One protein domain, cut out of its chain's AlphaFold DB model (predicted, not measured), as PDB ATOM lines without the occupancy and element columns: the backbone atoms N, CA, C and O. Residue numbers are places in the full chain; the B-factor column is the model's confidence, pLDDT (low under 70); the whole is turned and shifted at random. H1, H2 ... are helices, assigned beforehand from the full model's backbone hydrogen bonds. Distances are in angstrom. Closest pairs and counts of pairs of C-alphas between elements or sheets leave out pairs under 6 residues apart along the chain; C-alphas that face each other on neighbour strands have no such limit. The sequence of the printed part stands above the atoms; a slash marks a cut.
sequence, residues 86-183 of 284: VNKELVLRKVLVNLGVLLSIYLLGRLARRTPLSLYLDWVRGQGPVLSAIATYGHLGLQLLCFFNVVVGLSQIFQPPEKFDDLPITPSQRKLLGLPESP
ATOM      1  N   VAL A  86    -132.221  90.166   8.176       72.88
ATOM      2  CA  VAL A  86    -131.809  90.436   9.548       72.88
ATOM      3  C   VAL A  86    -130.679  91.463   9.524       72.88
ATOM      4  O   VAL A  86    -129.620  91.227   8.940       72.88
ATOM      5  N   ASN A  87    -130.882  92.611  10.175       77.44
ATOM      6  CA  ASN A  87    -129.798  93.566  10.378       77.44
ATOM      7  C   ASN A  87    -128.813  92.996  11.414       77.44
ATOM      8  O   ASN A  87    -129.054  93.051  12.624       77.44
ATOM      9  N   LYS A  88    -127.704  92.443  10.916       77.81
ATOM     10  CA  LYS A  88    -126.672  91.789  11.727       77.81
ATOM     11  C   LYS A  88    -126.057  92.727  12.764       77.81
ATOM     12  O   LYS A  88    -125.724  92.268  13.849       77.81
ATOM     13  N   GLU A  89    -125.965  94.025  12.480       80.06
ATOM     14  CA  GLU A  89    -125.419  95.021  13.409       80.06
ATOM     15  C   GLU A  89    -126.318  95.194  14.639       80.06
ATOM     16  O   GLU A  89    -125.851  95.171  15.780       80.06
ATOM     17  N   LEU A  90    -127.632  95.298  14.422       81.75
ATOM     18  CA  LEU A  90    -128.601  95.426  15.511       81.75
ATOM     19  C   LEU A  90    -128.658  94.159  16.363       81.75
ATOM     20  O   LEU A  90    -128.763  94.250  17.589       81.75
ATOM     21  N   VAL A  91    -128.583  92.985  15.731       82.38
ATOM     22  CA  VAL A  91    -128.496  91.710  16.453       82.38
ATOM     23  C   VAL A  91    -127.202  91.658  17.257       82.38
ATOM     24  O   VAL A  91    -127.262  91.445  18.465       82.38
ATOM     25  N   LEU A  92    -126.052  91.956  16.650       83.00
ATOM     26  CA  LEU A  92    -124.750  91.958  17.319       83.00
ATOM     27  C   LEU A  92    -124.721  92.893  18.530       83.00
ATOM     28  O   LEU A  92    -124.265  92.498  19.601       83.00
ATOM     29  N   ARG A  93    -125.261  94.109  18.401       86.50
ATOM     30  CA  ARG A  93    -125.350  95.053  19.520       86.50
ATOM     31  C   ARG A  93    -126.186  94.490  20.669       86.50
ATOM     32  O   ARG A  93    -125.787  94.620  21.824       86.50
ATOM     33  N   LYS A  94    -127.311  93.831  20.373       84.44
ATOM     34  CA  LYS A  94    -128.133  93.155  21.393       84.44
ATOM     35  C   LYS A  94    -127.374  92.005  22.058       84.44
ATOM     36  O   LYS A  94    -127.430  91.876  23.278       84.44
ATOM     37  N   VAL A  95    -126.632  91.212  21.283       86.75
ATOM     38  CA  VAL A  95    -125.786  90.133  21.820       86.75
ATOM     39  C   VAL A  95    -124.703  90.685  22.738       86.75
ATOM     40  O   VAL A  95    -124.530  90.167  23.836       86.75
ATOM     41  N   LEU A  96    -124.022  91.763  22.344       85.88
ATOM     42  CA  LEU A  96    -122.993  92.415  23.158       85.88
ATOM     43  C   LEU A  96    -123.548  92.944  24.481       85.88
ATOM     44  O   LEU A  96    -122.917  92.759  25.519       85.88
ATOM     45  N   VAL A  97    -124.734  93.559  24.467       88.12
ATOM     46  CA  VAL A  97    -125.395  94.015  25.700       88.12
ATOM     47  C   VAL A  97    -125.738  92.824  26.601       88.12
ATOM     48  O   VAL A  97    -125.407  92.852  27.784       88.12
ATOM     49  N   ASN A  98    -126.324  91.753  26.054       85.88
ATOM     50  CA  ASN A  98    -126.634  90.541  26.824       85.88
ATOM     51  C   ASN A  98    -125.371  89.876  27.398       85.88
ATOM     52  O   ASN A  98    -125.370  89.444  28.551       85.88
ATOM     53  N   LEU A  99    -124.282  89.837  26.625       86.62
ATOM     54  CA  LEU A  99    -122.986  89.334  27.074       86.62
ATOM     55  C   LEU A  99    -122.417  90.206  28.200       86.62
ATOM     56  O   LEU A  99    -121.949  89.676  29.203       86.62
ATOM     57  N   GLY A 100    -122.503  91.531  28.066       88.62
ATOM     58  CA  GLY A 100    -122.082  92.479  29.096       88.62
ATOM     59  C   GLY A 100    -122.854  92.308  30.405       88.62
ATOM     60  O   GLY A 100    -122.249  92.322  31.476       88.62
ATOM     61  N   VAL A 101    -124.167  92.065  30.340       87.00
ATOM     62  CA  VAL A 101    -124.994  91.758  31.521       87.00
ATOM     63  C   VAL A 101    -124.562  90.442  32.170       87.00
ATOM     64  O   VAL A 101    -124.384  90.394  33.386       87.00
ATOM     65  N   LEU A 102    -124.335  89.389  31.380       86.69
ATOM     66  CA  LEU A 102    -123.877  88.094  31.893       86.69
ATOM     67  C   LEU A 102    -122.497  88.209  32.562       86.69
ATOM     68  O   LEU A 102    -122.286  87.679  33.654       86.69
ATOM     69  N   LEU A 103    -121.585  88.966  31.947       87.94
ATOM     70  CA  LEU A 103    -120.272  89.257  32.509       87.94
ATOM     71  C   LEU A 103    -120.399  90.059  33.811       87.94
ATOM     72  O   LEU A 103    -119.759  89.717  34.800       87.94
ATOM     73  N   SER A 104    -121.270  91.070  33.847       86.94
ATOM     74  CA  SER A 104    -121.543  91.866  35.047       86.94
ATOM     75  C   SER A 104    -122.062  91.002  36.198       86.94
ATOM     76  O   SER A 104    -121.510  91.064  37.292       86.94
ATOM     77  N   ILE A 105    -123.034  90.116  35.955       85.75
ATOM     78  CA  ILE A 105    -123.550  89.179  36.971       85.75
ATOM     79  C   ILE A 105    -122.433  88.259  37.485       85.75
ATOM     80  O   ILE A 105    -122.323  88.026  38.692       85.75
ATOM     81  N   TYR A 106    -121.578  87.757  36.590       85.94
ATOM     82  CA  TYR A 106    -120.446  86.911  36.961       85.94
ATOM     83  C   TYR A 106    -119.408  87.661  37.810       85.94
ATOM     84  O   TYR A 106    -119.006  87.173  38.872       85.94
ATOM     85  N   LEU A 107    -118.995  88.859  37.382       87.75
ATOM     86  CA  LEU A 107    -118.063  89.697  38.137       87.75
ATOM     87  C   LEU A 107    -118.658  90.122  39.476       87.75
ATOM     88  O   LEU A 107    -117.958  90.047  40.481       87.75
ATOM     89  N   LEU A 108    -119.933  90.506  39.519       86.56
ATOM     90  CA  LEU A 108    -120.612  90.907  40.745       86.56
ATOM     91  C   LEU A 108    -120.710  89.733  41.722       86.56
ATOM     92  O   LEU A 108    -120.422  89.905  42.900       86.56
ATOM     93  N   GLY A 109    -121.000  88.520  41.240       82.44
ATOM     94  CA  GLY A 109    -120.960  87.307  42.059       82.44
ATOM     95  C   GLY A 109    -119.552  86.956  42.557       82.44
ATOM     96  O   GLY A 109    -119.396  86.450  43.670       82.44
ATOM     97  N   ARG A 110    -118.507  87.234  41.770       85.31
ATOM     98  CA  ARG A 110    -117.105  87.054  42.189       85.31
ATOM     99  C   ARG A 110    -116.676  88.110  43.208       85.31
ATOM    100  O   ARG A 110    -115.969  87.777  44.157       85.31
ATOM    101  N   LEU A 111    -117.110  89.354  43.026       85.06
ATOM    102  CA  LEU A 111    -116.822  90.472  43.917       85.06
ATOM    103  C   LEU A 111    -117.584  90.328  45.238       85.06
ATOM    104  O   LEU A 111    -116.993  90.514  46.292       85.06
ATOM    105  N   ALA A 112    -118.843  89.881  45.195       82.25
ATOM    106  CA  ALA A 112    -119.661  89.577  46.370       82.25
ATOM    107  C   ALA A 112    -119.008  88.541  47.296       82.25
ATOM    108  O   ALA A 112    -119.127  88.646  48.509       82.25
ATOM    109  N   ARG A 113    -118.261  87.572  46.743       80.56
ATOM    110  CA  ARG A 113    -117.475  86.602  47.532       80.56
ATOM    111  C   ARG A 113    -116.227  87.200  48.187       80.56
ATOM    112  O   ARG A 113    -115.661  86.584  49.078       80.56
ATOM    113  N   ARG A 114    -115.752  88.349  47.705       81.81
ATOM    114  CA  ARG A 114    -114.564  89.051  48.221       81.81
ATOM    115  C   ARG A 114    -114.923  90.202  49.161       81.81
ATOM    116  O   ARG A 114    -114.046  90.698  49.855       81.81
ATOM    117  N   THR A 115    -116.180  90.633  49.173       81.44
ATOM    118  CA  THR A 115    -116.693  91.716  50.016       81.44
ATOM    119  C   THR A 115    -117.486  91.155  51.202       81.44
ATOM    120  O   THR A 115    -117.919  89.998  51.161       81.44
ATOM    121  N   PRO A 116    -117.754  91.959  52.250       76.56
ATOM    122  CA  PRO A 116    -118.634  91.558  53.356       76.56
ATOM    123  C   PRO A 116    -120.081  91.271  52.919       76.56
ATOM    124  O   PRO A 116    -120.875  90.778  53.712       76.56
ATOM    125  N   LEU A 117    -120.429  91.524  51.650       76.56
ATOM    126  CA  LEU A 117    -121.700  91.105  51.060       76.56
ATOM    127  C   LEU A 117    -121.876  89.576  51.098       76.56
ATOM    128  O   LEU A 117    -123.004  89.096  51.167       76.56
ATOM    129  N   SER A 118    -120.773  88.819  51.098       78.75
ATOM    130  CA  SER A 118    -120.773  87.369  51.322       78.75
ATOM    131  C   SER A 118    -121.421  86.984  52.650       78.75
ATOM    132  O   SER A 118    -122.269  86.103  52.660       78.75
ATOM    133  N   LEU A 119    -121.130  87.709  53.735       77.94
ATOM    134  CA  LEU A 119    -121.725  87.464  55.054       77.94
ATOM    135  C   LEU A 119    -123.237  87.700  55.048       77.94
ATOM    136  O   LEU A 119    -123.982  86.956  55.675       77.94
ATOM    137  N   TYR A 120    -123.705  88.706  54.306       79.88
ATOM    138  CA  TYR A 120    -125.136  88.955  54.137       79.88
ATOM    139  C   TYR A 120    -125.812  87.853  53.307       79.88
ATOM    140  O   TYR A 120    -126.879  87.366  53.671       79.88
ATOM    141  N   LEU A 121    -125.179  87.411  52.216       79.56
ATOM    142  CA  LEU A 121    -125.673  86.307  51.385       79.56
ATOM    143  C   LEU A 121    -125.703  84.974  52.150       79.56
ATOM    144  O   LEU A 121    -126.657  84.208  52.003       79.56
ATOM    145  N   ASP A 122    -124.696  84.718  52.980       78.19
ATOM    146  CA  ASP A 122    -124.622  83.541  53.843       78.19
ATOM    147  C   ASP A 122    -125.632  83.623  54.991       78.19
ATOM    148  O   ASP A 122    -126.273  82.623  55.307       78.19
ATOM    149  N   TRP A 123    -125.879  84.815  55.542       82.12
ATOM    150  CA  TRP A 123    -126.955  85.042  56.508       82.12
ATOM    151  C   TRP A 123    -128.336  84.762  55.902       82.12
ATOM    152  O   TRP A 123    -129.140  84.059  56.511       82.12
ATOM    153  N   VAL A 124    -128.598  85.230  54.675       77.56
ATOM    154  CA  VAL A 124    -129.847  84.936  53.945       77.56
ATOM    155  C   VAL A 124    -129.974  83.440  53.635       77.56
ATOM    156  O   VAL A 124    -131.059  82.874  53.773       77.56
ATOM    157  N   ARG A 125    -128.878  82.765  53.265       75.81
ATOM    158  CA  ARG A 125    -128.861  81.301  53.096       75.81
ATOM    159  C   ARG A 125    -129.056  80.547  54.413       75.81
ATOM    160  O   ARG A 125    -129.625  79.459  54.391       75.81
ATOM    161  N   GLY A 126    -128.635  81.124  55.534       80.06
ATOM    162  CA  GLY A 126    -128.768  80.559  56.875       80.06
ATOM    163  C   GLY A 126    -130.183  80.611  57.461       80.06
ATOM    164  O   GLY A 126    -130.453  79.896  58.420       80.06
ATOM    165  N   GLN A 127    -131.108  81.385  56.880       84.38
ATOM    166  CA  GLN A 127    -132.499  81.503  57.360       84.38
ATOM    167  C   GLN A 127    -133.333  80.214  57.193       84.38
ATOM    168  O   GLN A 127    -134.439  80.123  57.720       84.38
ATOM    169  N   GLY A 128    -132.826  79.208  56.470       86.00
ATOM    170  CA  GLY A 128    -133.432  77.878  56.397       86.00
ATOM    171  C   GLY A 128    -133.204  77.159  55.061       86.00
ATOM    172  O   GLY A 128    -132.908  77.793  54.041       86.00
ATOM    173  N   PRO A 129    -133.393  75.825  55.022       86.44
ATOM    174  CA  PRO A 129    -133.076  75.005  53.850       86.44
ATOM    175  C   PRO A 129    -133.892  75.405  52.612       86.44
ATOM    176  O   PRO A 129    -133.351  75.448  51.509       86.44
ATOM    177  N   VAL A 130    -135.159  75.793  52.792       88.38
ATOM    178  CA  VAL A 130    -136.053  76.211  51.698       88.38
ATOM    179  C   VAL A 130    -135.576  77.509  51.042       88.38
ATOM    180  O   VAL A 130    -135.467  77.579  49.818       88.38
ATOM    181  N   LEU A 131    -135.238  78.527  51.840       85.25
ATOM    182  CA  LEU A 131    -134.780  79.820  51.326       85.25
ATOM    183  C   LEU A 131    -133.437  79.680  50.596       85.25
ATOM    184  O   LEU A 131    -133.242  80.251  49.520       85.25
ATOM    185  N   SER A 132    -132.539  78.851  51.140       83.75
ATOM    186  CA  SER A 132    -131.244  78.547  50.526       83.75
ATOM    187  C   SER A 132    -131.384  77.851  49.164       83.75
ATOM    188  O   SER A 132    -130.657  78.179  48.217       83.75
ATOM    189  N   ALA A 133    -132.357  76.940  49.041       87.81
ATOM    190  CA  ALA A 133    -132.666  76.245  47.802       87.81
ATOM    191  C   ALA A 133    -133.219  77.226  46.763       87.81
ATOM    192  O   ALA A 133    -132.697  77.287  45.651       87.81
ATOM    193  N   ILE A 134    -134.194  78.062  47.139       89.50
ATOM    194  CA  ILE A 134    -134.771  79.085  46.252       89.50
ATOM    195  C   ILE A 134    -133.690  80.045  45.746       89.50
ATOM    196  O   ILE A 134    -133.611  80.294  44.546       89.50
ATOM    197  N   ALA A 135    -132.819  80.548  46.626       85.19
ATOM    198  CA  ALA A 135    -131.740  81.453  46.233       85.19
ATOM    199  C   ALA A 135    -130.755  80.788  45.252       85.19
ATOM    200  O   ALA A 135    -130.315  81.408  44.284       85.19
ATOM    201  N   THR A 136    -130.433  79.511  45.472       85.12
ATOM    202  CA  THR A 136    -129.489  78.761  44.632       85.12
ATOM    203  C   THR A 136    -130.090  78.420  43.267       85.12
ATOM    204  O   THR A 136    -129.466  78.702  42.243       85.12
ATOM    205  N   TYR A 137    -131.317  77.893  43.229       90.69
ATOM    206  CA  TYR A 137    -132.019  77.603  41.975       90.69
ATOM    207  C   TYR A 137    -132.401  78.875  41.215       90.69
ATOM    208  O   TYR A 137    -132.320  78.892  39.991       90.69
ATOM    209  N   GLY A 138    -132.750  79.957  41.913       89.56
ATOM    210  CA  GLY A 138    -133.020  81.259  41.305       89.56
ATOM    211  C   GLY A 138    -131.775  81.857  40.652       89.56
ATOM    212  O   GLY A 138    -131.837  82.313  39.510       89.56
ATOM    213  N   HIS A 139    -130.623  81.788  41.328       84.31
ATOM    214  CA  HIS A 139    -129.348  82.212  40.748       84.31
ATOM    215  C   HIS A 139    -128.985  81.393  39.501       84.31
ATOM    216  O   HIS A 139    -128.621  81.968  38.473       84.31
ATOM    217  N   LEU A 140    -129.135  80.067  39.572       88.50
ATOM    218  CA  LEU A 140    -128.891  79.170  38.442       88.50
ATOM    219  C   LEU A 140    -129.854  79.454  37.278       88.50
ATOM    220  O   LEU A 140    -129.424  79.564  36.133       88.50
ATOM    221  N   GLY A 141    -131.144  79.634  37.565       90.81
ATOM    222  CA  GLY A 141    -132.163  79.957  36.568       90.81
ATOM    223  C   GLY A 141    -131.888  81.283  35.860       90.81
ATOM    224  O   GLY A 141    -131.985  81.354  34.636       90.81
ATOM    225  N   LEU A 142    -131.463  82.313  36.600       86.56
ATOM    226  CA  LEU A 142    -131.076  83.599  36.020       86.56
ATOM    227  C   LEU A 142    -129.857  83.458  35.096       86.56
ATOM    228  O   LEU A 142    -129.848  84.020  34.000       86.56
ATOM    229  N   GLN A 143    -128.854  82.669  35.498       85.62
ATOM    230  CA  GLN A 143    -127.696  82.377  34.649       85.62
ATOM    231  C   GLN A 143    -128.094  81.633  33.373       85.62
ATOM    232  O   GLN A 143    -127.670  82.039  32.290       85.62
ATOM    233  N   LEU A 144    -128.931  80.593  33.473       88.19
ATOM    234  CA  LEU A 144    -129.421  79.861  32.302       88.19
ATOM    235  C   LEU A 144    -130.217  80.764  31.359       88.19
ATOM    236  O   LEU A 144    -130.020  80.689  30.150       88.19
ATOM    237  N   LEU A 145    -131.080  81.636  31.885       87.69
ATOM    238  CA  LEU A 145    -131.872  82.562  31.076       87.69
ATOM    239  C   LEU A 145    -130.976  83.532  30.292       87.69
ATOM    240  O   LEU A 145    -131.161  83.727  29.087       87.69
ATOM    241  N   CYS A 146    -129.990  84.135  30.958       83.44
ATOM    242  CA  CYS A 146    -129.030  85.016  30.296       83.44
ATOM    243  C   CYS A 146    -128.175  84.249  29.276       83.44
ATOM    244  O   CYS A 146    -127.976  84.739  28.165       83.44
ATOM    245  N   PHE A 147    -127.721  83.039  29.612       84.75
ATOM    246  CA  PHE A 147    -126.948  82.195  28.703       84.75
ATOM    247  C   PHE A 147    -127.755  81.812  27.458       84.75
ATOM    248  O   PHE A 147    -127.276  81.975  26.339       84.75
ATOM    249  N   PHE A 148    -129.009  81.393  27.632       88.69
ATOM    250  CA  PHE A 148    -129.918  81.077  26.534       88.69
ATOM    251  C   PHE A 148    -130.105  82.274  25.589       88.69
ATOM    252  O   PHE A 148    -129.987  82.120  24.374       88.69
ATOM    253  N   ASN A 149    -130.295  83.483  26.129       86.25
ATOM    254  CA  ASN A 149    -130.391  84.705  25.321       86.25
ATOM    255  C   ASN A 149    -129.112  85.002  24.522       86.25
ATOM    256  O   ASN A 149    -129.191  85.485  23.391       86.25
ATOM    257  N   VAL A 150    -127.934  84.711  25.082       81.44
ATOM    258  CA  VAL A 150    -126.661  84.833  24.357       81.44
ATOM    259  C   VAL A 150    -126.575  83.789  23.243       81.44
ATOM    260  O   VAL A 150    -126.248  84.150  22.116       81.44
ATOM    261  N   VAL A 151    -126.926  82.528  23.511       85.38
ATOM    262  CA  VAL A 151    -126.892  81.444  22.513       85.38
ATOM    263  C   VAL A 151    -127.835  81.726  21.341       85.38
ATOM    264  O   VAL A 151    -127.407  81.643  20.191       85.38
ATOM    265  N   VAL A 152    -129.083  82.126  21.606       84.38
ATOM    266  CA  VAL A 152    -130.052  82.508  20.558       84.38
ATOM    267  C   VAL A 152    -129.571  83.732  19.771       84.38
ATOM    268  O   VAL A 152    -129.787  83.847  18.566       84.38
ATOM    269  N   GLY A 153    -128.888  84.659  20.439       79.81
ATOM    270  CA  GLY A 153    -128.262  85.798  19.782       79.81
ATOM    271  C   GLY A 153    -127.127  85.392  18.839       79.81
ATOM    272  O   GLY A 153    -127.070  85.841  17.694       79.81
ATOM    273  N   LEU A 154    -126.240  84.511  19.302       80.69
ATOM    274  CA  LEU A 154    -125.133  83.980  18.508       80.69
ATOM    275  C   LEU A 154    -125.635  83.145  17.328       80.69
ATOM    276  O   LEU A 154    -125.088  83.264  16.233       80.69
ATOM    277  N   SER A 155    -126.705  82.363  17.502       81.50
ATOM    278  CA  SER A 155    -127.266  81.562  16.409       81.50
ATOM    279  C   SER A 155    -127.747  82.432  15.244       81.50
ATOM    280  O   SER A 155    -127.557  82.055  14.092       81.50
ATOM    281  N   GLN A 156    -128.303  83.617  15.517       77.38
ATOM    282  CA  GLN A 156    -128.703  84.570  14.470       77.38
ATOM    283  C   GLN A 156    -127.505  85.203  13.744       77.38
ATOM    284  O   GLN A 156    -127.617  85.569  12.577       77.38
ATOM    285  N   ILE A 157    -126.353  85.329  14.408       78.38
ATOM    286  CA  ILE A 157    -125.126  85.872  13.802       78.38
ATOM    287  C   ILE A 157    -124.468  84.835  12.890       78.38
ATOM    288  O   ILE A 157    -124.032  85.173  11.787       78.38
ATOM    289  N   PHE A 158    -124.415  83.579  13.337       79.75
ATOM    290  CA  PHE A 158    -123.851  82.475  12.559       79.75
ATOM    291  C   PHE A 158    -124.750  82.020  11.414       79.75
ATOM    292  O   PHE A 158    -124.308  81.244  10.566       79.75
ATOM    293  N   GLN A 159    -125.991  82.504  11.355       77.81
ATOM    294  CA  GLN A 159    -126.872  82.190  10.249       77.81
ATOM    295  C   GLN A 159    -126.279  82.766   8.946       77.81
ATOM    296  O   GLN A 159    -126.026  83.978   8.847       77.81
ATOM    297  N   PRO A 160    -125.993  81.908   7.946       71.69
ATOM    298  CA  PRO A 160    -125.450  82.366   6.679       71.69
ATOM    299  C   PRO A 160    -126.432  83.346   6.021       71.69
ATOM    300  O   PRO A 160    -127.641  83.239   6.235       71.69
ATOM    301  N   PRO A 161    -125.935  84.323   5.243       67.31
ATOM    302  CA  PRO A 161    -126.810  85.244   4.526       67.31
ATOM    303  C   PRO A 161    -127.780  84.453   3.639       67.31
ATOM    304  O   PRO A 161    -127.352  83.612   2.845       67.31
ATOM    305  N   GLU A 162    -129.081  84.700   3.806       66.06
ATOM    306  CA  GLU A 162    -130.121  83.999   3.054       66.06
ATOM    307  C   GLU A 162    -130.002  84.345   1.563       66.06
ATOM    308  O   GLU A 162    -129.910  85.514   1.179       66.06
ATOM    309  N   LYS A 163    -129.958  83.313   0.715       67.69
ATOM    310  CA  LYS A 163    -129.943  83.472  -0.740       67.69
ATOM    311  C   LYS A 163    -131.388  83.580  -1.215       67.69
ATOM    312  O   LYS A 163    -132.146  82.626  -1.089       67.69
ATOM    313  N   PHE A 164    -131.762  84.729  -1.770       66.94
ATOM    314  CA  PHE A 164    -133.104  85.009  -2.303       66.94
ATOM    315  C   PHE A 164    -133.342  84.360  -3.678       66.94
ATOM    316  O   PHE A 164    -133.822  85.016  -4.606       66.94
ATOM    317  N   ASP A 165    -132.930  83.101  -3.836       68.00
ATOM    318  CA  ASP A 165    -132.958  82.355  -5.105       68.00
ATOM    319  C   ASP A 165    -134.385  81.971  -5.523       68.00
ATOM    320  O   ASP A 165    -134.631  81.688  -6.693       68.00
ATOM    321  N   ASP A 166    -135.314  81.985  -4.567       67.19
ATOM    322  CA  ASP A 166    -136.738  81.685  -4.709       67.19
ATOM    323  C   ASP A 166    -137.564  82.867  -5.245       67.19
ATOM    324  O   ASP A 166    -138.672  82.671  -5.745       67.19
ATOM    325  N   LEU A 167    -137.038  84.094  -5.173       66.62
ATOM    326  CA  LEU A 167    -137.738  85.275  -5.669       66.62
ATOM    327  C   LEU A 167    -137.591  85.407  -7.197       66.62
ATOM    328  O   LEU A 167    -136.462  85.499  -7.689       66.62
ATOM    329  N   PRO A 168    -138.700  85.547  -7.955       65.75
ATOM    330  CA  PRO A 168    -138.675  85.833  -9.389       65.75
ATOM    331  C   PRO A 168    -138.348  87.318  -9.637       65.75
ATOM    332  O   PRO A 168    -139.138  88.063 -10.212       65.75
ATOM    333  N   ILE A 169    -137.196  87.781  -9.148       67.12
ATOM    334  CA  ILE A 169    -136.659  89.118  -9.419       67.12
ATOM    335  C   ILE A 169    -135.548  89.006 -10.458       67.12
ATOM    336  O   ILE A 169    -134.718  88.092 -10.410       67.12
ATOM    337  N   THR A 170    -135.525  89.924 -11.424       68.75
ATOM    338  CA  THR A 170    -134.464  89.914 -12.434       68.75
ATOM    339  C   THR A 170    -133.118  90.288 -11.796       68.75
ATOM    340  O   THR A 170    -133.082  91.053 -10.828       68.75
ATOM    341  N   PRO A 171    -131.982  89.810 -12.333       63.41
ATOM    342  CA  PRO A 171    -130.655  90.171 -11.821       63.41
ATOM    343  C   PRO A 171    -130.423  91.691 -11.771       63.41
ATOM    344  O   PRO A 171    -129.830  92.206 -10.826       63.41
ATOM    345  N   SER A 172    -130.969  92.430 -12.744       60.75
ATOM    346  CA  SER A 172    -130.926  93.895 -12.775       60.75
ATOM    347  C   SER A 172    -131.748  94.539 -11.654       60.75
ATOM    348  O   SER A 172    -131.283  95.495 -11.036       60.75
ATOM    349  N   GLN A 173    -132.926  93.993 -11.328       72.00
ATOM    350  CA  GLN A 173    -133.718  94.430 -10.173       72.00
ATOM    351  C   GLN A 173    -133.010  94.107  -8.857       72.00
ATOM    352  O   GLN A 173    -133.017  94.922  -7.939       72.00
ATOM    353  N   ARG A 174    -132.335  92.958  -8.774       72.56
ATOM    354  CA  ARG A 174    -131.565  92.568  -7.591       72.56
ATOM    355  C   ARG A 174    -130.398  93.532  -7.324       72.56
ATOM    356  O   ARG A 174    -130.205  93.940  -6.179       72.56
ATOM    357  N   LYS A 175    -129.709  93.978  -8.384       70.31
ATOM    358  CA  LYS A 175    -128.645  94.996  -8.319       70.31
ATOM    359  C   LYS A 175    -129.159  96.369  -7.878       70.31
ATOM    360  O   LYS A 175    -128.504  97.029  -7.080       70.31
ATOM    361  N   LEU A 176    -130.340  96.780  -8.344       73.12
ATOM    362  CA  LEU A 176    -130.980  98.031  -7.908       73.12
ATOM    363  C   LEU A 176    -131.441  97.990  -6.443       73.12
ATOM    364  O   LEU A 176    -131.541  99.035  -5.808       73.12
ATOM    365  N   LEU A 177    -131.697  96.798  -5.902       69.88
ATOM    366  CA  LEU A 177    -132.110  96.592  -4.511       69.88
ATOM    367  C   LEU A 177    -130.936  96.311  -3.555       69.88
ATOM    368  O   LEU A 177    -131.160  96.148  -2.358       69.88
ATOM    369  N   GLY A 178    -129.697  96.252  -4.055       69.12
ATOM    370  CA  GLY A 178    -128.506  95.981  -3.241       69.12
ATOM    371  C   GLY A 178    -128.411  94.542  -2.718       69.12
ATOM    372  O   GLY A 178    -127.699  94.286  -1.747       69.12
ATOM    373  N   LEU A 179    -129.132  93.599  -3.329       69.56
ATOM    374  CA  LEU A 179    -129.075  92.181  -2.965       69.56
ATOM    375  C   LEU A 179    -127.915  91.483  -3.708       69.56
ATOM    376  O   LEU A 179    -127.635  91.831  -4.858       69.56
ATOM    377  N   PRO A 180    -127.260  90.475  -3.100       67.12
ATOM    378  CA  PRO A 180    -126.164  89.744  -3.736       67.12
ATOM    379  C   PRO A 180    -126.646  89.003  -4.988       67.12
ATOM    380  O   PRO A 180    -127.704  88.373  -4.977       67.12
ATOM    381  N   GLU A 181    -125.874  89.067  -6.075       59.09
ATOM    382  CA  GLU A 181    -126.186  88.347  -7.311       59.09
ATOM    383  C   GLU A 181    -126.288  86.846  -7.026       59.09
ATOM    384  O   GLU A 181    -125.469  86.284  -6.299       59.09
ATOM    385  N   SER A 182    -127.318  86.192  -7.574       58.66
ATOM    386  CA  SER A 182    -127.457  84.747  -7.424       58.66
ATOM    387  C   SER A 182    -127.531  84.070  -8.783       58.66
ATOM    388  O   SER A 182    -128.211  84.575  -9.684       58.66
ATOM    389  N   PRO A 183    -126.832  82.934  -8.940       58.22
ATOM    390  CA  PRO A 183    -126.627  82.298 -10.236       58.22
ATOM    391  C   PRO A 183    -127.914  81.715 -10.840       58.22
ATOM    392  O   PRO A 183    -127.952  81.439 -12.035       58.22
TER     393      PRO A 183
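AT A GLANCE: This is residues 86 to 183 of the 284 residues of an uncharacterized protein of Trichomonascus ciferrii (UniProt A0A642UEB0). Two long helices, H1 and H3, run opposite ways as a narrow V, with the short H2 across its open end; beyond the other end, an extended link leads to the small helix H4, set off by itself. The printed part has 98 residues and four named helices, in the order H1, H2, H3, H4, and is all helix. It is extended, with a radius of gyration of the C-alphas of 22.9 A and spans of 71 by 25 by 14 A.

IN THESE COORDINATES: Find C-alpha 88 at (-126.672, 91.789, 11.727); from there H1, residues 88 to 112, runs 35.4 A. Next come H2, residues 117 to 126, and H3, residues 129 to 158, 43.0 A long. H4, residues 171 to 176, ends at C-alpha 176, (-130.980, 98.031, -7.908).

HOW THE PARTS SIT: H3, with residues 143 to 157 alone, touches H1 at a shallow tilt of 27 degrees; the closest C-alphas, of Val 95 and Gly 153, are 5.4 A apart. H2 and H3 touch only at the corner, Arg 125 to Ser 132, C-alphas 4.5 A apart. H4 is apart from H1, H2 and H3. In the four helices every O i to N i+4 pair is within hydrogen-bond range.

THE WHOLE: The printed part has no cut. Look at residues 159 to 170 for the long link. pLDDT is under 70 in residues 161 to 172 and 177 to 183.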